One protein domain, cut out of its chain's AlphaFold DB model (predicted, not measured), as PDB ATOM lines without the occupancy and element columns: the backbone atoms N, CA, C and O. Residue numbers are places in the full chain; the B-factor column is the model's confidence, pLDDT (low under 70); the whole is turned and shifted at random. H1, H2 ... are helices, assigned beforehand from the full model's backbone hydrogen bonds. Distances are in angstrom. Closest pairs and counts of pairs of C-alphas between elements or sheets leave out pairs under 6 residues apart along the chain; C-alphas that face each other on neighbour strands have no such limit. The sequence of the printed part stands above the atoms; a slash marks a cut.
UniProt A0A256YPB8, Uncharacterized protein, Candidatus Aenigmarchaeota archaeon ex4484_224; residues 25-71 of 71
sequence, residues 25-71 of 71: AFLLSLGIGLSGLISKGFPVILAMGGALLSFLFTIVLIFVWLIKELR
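What this domain is: This is residues 25 to 71 of the 71 residues of an uncharacterized protein of Candidatus Aenigmarchaeota archaeon ex4484_224 (UniProt A0A256YPB8). One long helix, H2, makes the length of a thin rod, and the shorter H1 folds back along its first part as the other leg of an uneven helical hairpin. Residues 55 to 71, of which 55 to 69 belong to H2, stick out beyond the hairpin. The printed part has 47 residues, with two named helices in the order H1, H2 and no named strand: all helix. It is extended, with a radius of gyration of the C-alphas of 14.8 A, and spans 49 by 13 by 8 A.

Where its parts are: H2, residues 41 to 69, runs 42.4 A from C-alpha 41 at (-73.585, 41.152, 110.225) to C-alpha 69 at (-63.275, 2.791, 125.091). H1, residues 25 to 37, runs 18.6 A from C-alpha 25 at (-61.667, 26.483, 114.061).

How they stand to each other: H2 touches H1 with residues 43 to 54 alone; the closest C-alphas, of Ala 47 and Gly 31, are 4.1 A apart. They form a helical hairpin, running opposite ways at a shallow tilt of 21 degrees. In H2 every O i to N i+4 pair is within hydrogen-bond range; in H1, 8 of 9 are.

The domain as a whole: The C-alphas farthest apart, of Ser 39 and Arg 71, are 48.8 A apart. The printed part has no cut, and the link from H1 to H2 is tight. The mean pLDDT of the printed part is 85.8; residues 39 and 71 are under 70.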
ATOM      1  N   ALA A  25     -62.491  25.555 113.292       89.38
ATOM      2  CA  ALA A  25     -61.667  26.483 114.061       89.38
ATOM      3  C   ALA A  25     -61.085  27.601 113.181       89.38
ATOM      4  O   ALA A  25     -61.114  28.766 113.578       89.38
ATOM      5  N   PHE A  26     -60.635  27.282 111.962       91.56
ATOM      6  CA  PHE A  26     -60.223  28.299 110.990       91.56
ATOM      7  C   PHE A  26     -61.387  29.210 110.592       91.56
ATOM      8  O   PHE A  26     -61.227  30.429 110.597       91.56
ATOM      9  N   LEU A  27     -62.567  28.649 110.303       87.94
ATOM     10  CA  LEU A  27     -63.763  29.443 109.996       87.94
ATOM     11  C   LEU A  27     -64.154  30.372 111.150       87.94
ATOM     12  O   LEU A  27     -64.460  31.540 110.923       87.94
ATOM     13  N   LEU A  28     -64.113  29.864 112.382       88.75
ATOM     14  CA  LEU A  28     -64.399  30.633 113.587       88.75
ATOM     15  C   LEU A  28     -63.388  31.770 113.757       88.75
ATOM     16  O   LEU A  28     -63.780  32.920 113.941       88.75
ATOM     17  N   SER A  29     -62.096  31.463 113.649       90.00
ATOM     18  CA  SER A  29     -61.025  32.450 113.776       90.00
ATOM     19  C   SER A  29     -61.124  33.535 112.703       90.00
ATOM     20  O   SER A  29     -60.935  34.711 113.010       90.00
ATOM     21  N   LEU A  30     -61.450  33.168 111.460       88.38
ATOM     22  CA  LEU A  30     -61.679  34.126 110.379       88.38
ATOM     23  C   LEU A  30     -62.932  34.968 110.637       88.38
ATOM     24  O   LEU A  30     -62.879  36.183 110.489       88.38
ATOM     25  N   GLY A  31     -64.035  34.357 111.069       85.62
ATOM     26  CA  GLY A  31     -65.270  35.068 111.404       85.62
ATOM     27  C   GLY A  31     -65.073  36.092 112.525       85.62
ATOM     28  O   GLY A  31     -65.513  37.235 112.400       85.62
ATOM     29  N   ILE A  32     -64.353  35.725 113.588       86.12
ATOM     30  CA  ILE A  32     -64.002  36.637 114.688       86.12
ATOM     31  C   ILE A  32     -63.055  37.736 114.191       86.12
ATOM     32  O   ILE A  32     -63.314  38.917 114.422       86.12
ATOM     33  N   GLY A  33     -61.995  37.370 113.465       86.25
ATOM     34  CA  GLY A  33     -61.013  38.322 112.942       86.25
ATOM     35  C   GLY A  33     -61.631  39.357 111.999       86.25
ATOM     36  O   GLY A  33     -61.385  40.553 112.143       86.25
ATOM     37  N   LEU A  34     -62.500  38.925 111.079       84.56
ATOM     38  CA  LEU A  34     -63.234  39.831 110.195       84.56
ATOM     39  C   LEU A  34     -64.288  40.659 110.939       84.56
ATOM     40  O   LEU A  34     -64.502  41.806 110.557       84.56
ATOM     41  N   SER A  35     -64.923  40.128 111.988       82.06
ATOM     42  CA  SER A  35     -65.899  40.891 112.787       82.06
ATOM     43  C   SER A  35     -65.253  42.072 113.513       82.06
ATOM     44  O   SER A  35     -65.901  43.098 113.701       82.06
ATOM     45  N   GLY A  36     -63.973  41.958 113.886       78.62
ATOM     46  CA  GLY A  36     -63.206  43.063 114.471       78.62
ATOM     47  C   GLY A  36     -62.854  44.180 113.482       78.62
ATOM     48  O   GLY A  36     -62.613  45.307 113.903       78.62
ATOM     49  N   LEU A  37     -62.838  43.887 112.176       80.75
ATOM     50  CA  LEU A  37     -62.486  44.840 111.112       80.75
ATOM     51  C   LEU A  37     -63.716  45.424 110.404       80.75
ATOM     52  O   LEU A  37     -63.696  46.570 109.961       80.75
ATOM     53  N   ILE A  38     -64.782  44.633 110.262       74.44
ATOM     54  CA  ILE A  38     -65.996  44.993 109.530       74.44
ATOM     55  C   ILE A  38     -67.209  44.648 110.401       74.44
ATOM     56  O   ILE A  38     -67.610  43.492 110.497       74.44
ATOM     57  N   SER A  39     -67.871  45.670 110.947       65.81
ATOM     58  CA  SER A  39     -69.088  45.533 111.770       65.81
ATOM     59  C   SER A  39     -70.363  45.197 110.975       65.81
ATOM     60  O   SER A  39     -71.474  45.478 111.423       65.81
ATOM     61  N   LYS A  40     -70.245  44.630 109.765       71.50
ATOM     62  CA  LYS A  40     -71.406  44.090 109.036       71.50
ATOM     63  C   LYS A  40     -71.800  42.748 109.658       71.50
ATOM     64  O   LYS A  40     -70.951  42.013 110.141       71.50
ATOM     65  N   GLY A  41     -73.082  42.388 109.601       75.38
ATOM     66  CA  GLY A  41     -73.585  41.152 110.225       75.38
ATOM     67  C   GLY A  41     -73.030  39.844 109.635       75.38
ATOM     68  O   GLY A  41     -73.076  38.809 110.289       75.38
ATOM     69  N   PHE A  42     -72.472  39.873 108.422       81.69
ATOM     70  CA  PHE A  42     -71.971  38.680 107.729       81.69
ATOM     71  C   PHE A  42     -70.830  37.939 108.466       81.69
ATOM     72  O   PHE A  42     -70.973  36.739 108.698       81.69
ATOM     73  N   PRO A  43     -69.727  38.592 108.884       84.06
ATOM     74  CA  PRO A  43     -68.664  37.925 109.642       84.06
ATOM     75  C   PRO A  43     -69.116  37.372 111.003       84.06
ATOM     76  O   PRO A  43     -68.604  36.334 111.425       84.06
ATOM     77  N   VAL A  44     -70.129  37.972 111.638       84.31
ATOM     78  CA  VAL A  44     -70.728  37.435 112.874       84.31
ATOM     79  C   VAL A  44     -71.439  36.109 112.597       84.31
ATOM     80  O   VAL A  44     -71.224  35.132 113.310       84.31
ATOM     81  N   ILE A  45     -72.228  36.039 111.521       87.12
ATOM     82  CA  ILE A  45     -72.899  34.800 111.092       87.12
ATOM     83  C   ILE A  45     -71.863  33.720 110.752       87.12
ATOM     84  O   ILE A  45     -72.045  32.554 111.103       87.12
ATOM     85  N   LEU A  46     -70.752  34.107 110.121       86.81
ATOM     86  CA  LEU A  46     -69.657  33.195 109.792       86.81
ATOM     87  C   LEU A  46     -68.983  32.627 111.053       86.81
ATOM     88  O   LEU A  46     -68.742  31.422 111.130       86.81
ATOM     89  N   ALA A  47     -68.742  33.468 112.064       88.50
ATOM     90  CA  ALA A  47     -68.213  33.040 113.357       88.50
ATOM     91  C   ALA A  47     -69.185  32.098 114.085       88.50
ATOM     92  O   ALA A  47     -68.781  31.040 114.565       88.50
ATOM     93  N   MET A  48     -70.478  32.436 114.114       90.38
ATOM     94  CA  MET A  48     -71.514  31.589 114.718       90.38
ATOM     95  C   MET A  48     -71.608  30.224 114.021       90.38
ATOM     96  O   MET A  48     -71.698  29.196 114.693       90.38
ATOM     97  N   GLY A  49     -71.522  30.197 112.687       89.62
ATOM     98  CA  GLY A  49     -71.481  28.960 111.906       89.62
ATOM     99  C   GLY A  49     -70.244  28.108 112.207       89.62
ATOM    100  O   GLY A  49     -70.367  26.905 112.428       89.62
ATOM    101  N   GLY A  50     -69.063  28.730 112.292       88.62
ATOM    102  CA  GLY A  50     -67.822  28.052 112.680       88.62
ATOM    103  C   GLY A  50     -67.889  27.443 114.084       88.62
ATOM    104  O   GLY A  50     -67.501  26.291 114.276       88.62
ATOM    105  N   ALA A  51     -68.450  28.171 115.055       89.38
ATOM    106  CA  ALA A  51     -68.629  27.684 116.424       89.38
ATOM    107  C   ALA A  51     -69.575  26.472 116.490       89.38
ATOM    108  O   ALA A  51     -69.252  25.471 117.133       89.38
ATOM    109  N   LEU A  52     -70.710  26.537 115.786       92.00
ATOM    110  CA  LEU A  52     -71.672  25.433 115.696       92.00
ATOM    111  C   LEU A  52     -71.048  24.175 115.078       92.00
ATOM    112  O   LEU A  52     -71.226  23.082 115.615       92.00
ATOM    113  N   LEU A  53     -70.280  24.317 113.992       90.19
ATOM    114  CA  LEU A  53     -69.579  23.182 113.388       90.19
ATOM    115  C   LEU A  53     -68.544  22.571 114.344       90.19
ATOM    116  O   LEU A  53     -68.522  21.351 114.500       90.19
ATOM    117  N   SER A  54     -67.722  23.392 115.009       90.25
ATOM    118  CA  SER A  54     -66.743  22.898 115.993       90.25
ATOM    119  C   SER A  54     -67.411  22.116 117.119       90.25
ATOM    120  O   SER A  54     -66.907  21.072 117.542       90.25
ATOM    121  N   PHE A  55     -68.564  22.591 117.593       91.81
ATOM    122  CA  PHE A  55     -69.330  21.913 118.630       91.81
ATOM    123  C   PHE A  55     -69.846  20.544 118.164       91.81
ATOM    124  O   PHE A  55     -69.667  19.549 118.866       91.81
ATOM    125  N   LEU A  56     -70.406  20.460 116.952       92.19
ATOM    126  CA  LEU A  56     -70.867  19.193 116.374       92.19
ATOM    127  C   LEU A  56     -69.723  18.188 116.200       92.19
ATOM    128  O   LEU A  56     -69.860  17.034 116.601       92.19
ATOM    129  N   PHE A  57     -68.580  18.616 115.660       89.38
ATOM    130  CA  PHE A  57     -67.417  17.737 115.520       89.38
ATOM    131  C   PHE A  57     -66.883  17.253 116.868       89.38
ATOM    132  O   PHE A  57     -66.516  16.086 116.990       89.38
ATOM    133  N   THR A  58     -66.904  18.116 117.887       90.94
ATOM    134  CA  THR A  58     -66.516  17.753 119.256       90.94
ATOM    135  C   THR A  58     -67.438  16.676 119.823       90.94
ATOM    136  O   THR A  58     -66.953  15.678 120.345       90.94
ATOM    137  N   ILE A  59     -68.758  16.824 119.667       93.25
ATOM    138  CA  ILE A  59     -69.725  15.805 120.099       93.25
ATOM    139  C   ILE A  59     -69.447  14.468 119.407       93.25
ATOM    140  O   ILE A  59     -69.366  13.437 120.072       93.25
ATOM    141  N   VAL A  60     -69.265  14.478 118.083       89.81
ATOM    142  CA  VAL A  60     -68.972  13.254 117.319       89.81
ATOM    143  C   VAL A  60     -67.692  12.589 117.824       89.81
ATOM    144  O   VAL A  60     -67.685  11.378 118.021       89.81
ATOM    145  N   LEU A  61     -66.638  13.360 118.100       88.88
ATOM    146  CA  LEU A  61     -65.390  12.850 118.671       88.88
ATOM    147  C   LEU A  61     -65.582  12.218 120.048       88.88
ATOM    148  O   LEU A  61     -65.070  11.125 120.278       88.88
ATOM    149  N   ILE A  62     -66.358  12.851 120.929       91.19
ATOM    150  CA  ILE A  62     -66.689  12.293 122.246       91.19
ATOM    151  C   ILE A  62     -67.372  10.932 122.084       91.19
ATOM    152  O   ILE A  62     -66.974   9.969 122.733       91.19
ATOM    153  N   PHE A  63     -68.359  10.818 121.187       89.19
ATOM    154  CA  PHE A  63     -69.032   9.543 120.925       89.19
ATOM    155  C   PHE A  63     -68.101   8.497 120.310       89.19
ATOM    156  O   PHE A  63     -68.141   7.335 120.708       89.19
ATOM    157  N   VAL A  64     -67.253   8.892 119.357       87.81
ATOM    158  CA  VAL A  64     -66.269   7.998 118.734       87.81
ATOM    159  C   VAL A  64     -65.310   7.447 119.784       87.81
ATOM    160  O   VAL A  64     -65.105   6.237 119.826       87.81
ATOM    161  N   TRP A  65     -64.777   8.299 120.660       87.12
ATOM    162  CA  TRP A  65     -63.908   7.882 121.758       87.12
ATOM    163  C   TRP A  65     -64.636   7.008 122.773       87.12
ATOM    164  O   TRP A  65     -64.105   5.971 123.151       87.12
ATOM    165  N   LEU A  66     -65.874   7.349 123.141       89.88
ATOM    166  CA  LEU A  66     -66.676   6.540 124.058       89.88
ATOM    167  C   LEU A  66     -66.917   5.125 123.508       89.88
ATOM    168  O   LEU A  66     -66.762   4.146 124.230       89.88
ATOM    169  N   ILE A  67     -67.243   4.998 122.218       87.12
ATOM    170  CA  ILE A  67     -67.413   3.696 121.550       87.12
ATOM    171  C   ILE A  67     -66.091   2.922 121.495       87.12
ATOM    172  O   ILE A  67     -66.096   1.696 121.562       87.12
ATOM    173  N   LYS A  68     -64.967   3.623 121.330       80.19
ATOM    174  CA  LYS A  68     -63.627   3.029 121.263       80.19
ATOM    175  C   LYS A  68     -63.152   2.524 122.627       80.19
ATOM    176  O   LYS A  68     -62.439   1.536 122.658       80.19
ATOM    177  N   GLU A  69     -63.554   3.191 123.706       85.56
ATOM    178  CA  GLU A  69     -63.275   2.791 125.091       85.56
ATOM    179  C   GLU A  69     -64.170   1.625 125.536       85.56
ATOM    180  O   GLU A  69     -63.716   0.698 126.195       85.56
ATOM    181  N   LEU A  70     -65.451   1.642 125.147       86.00
ATOM    182  CA  LEU A  70     -66.415   0.591 125.493       86.00
ATOM    183  C   LEU A  70     -66.231  -0.718 124.704       86.00
ATOM    184  O   LEU A  70     -66.915  -1.697 125.005       86.00
ATOM    185  N   ARG A  71     -65.373  -0.736 123.678       62.97
ATOM    186  CA  ARG A  71     -65.156  -1.882 122.786       62.97
ATOM    187  C   ARG A  71     -63.756  -2.462 122.915       62.97
ATOM    188  O   ARG A  71     -63.672  -3.702 123.054       62.97
TER     189      ARG A  71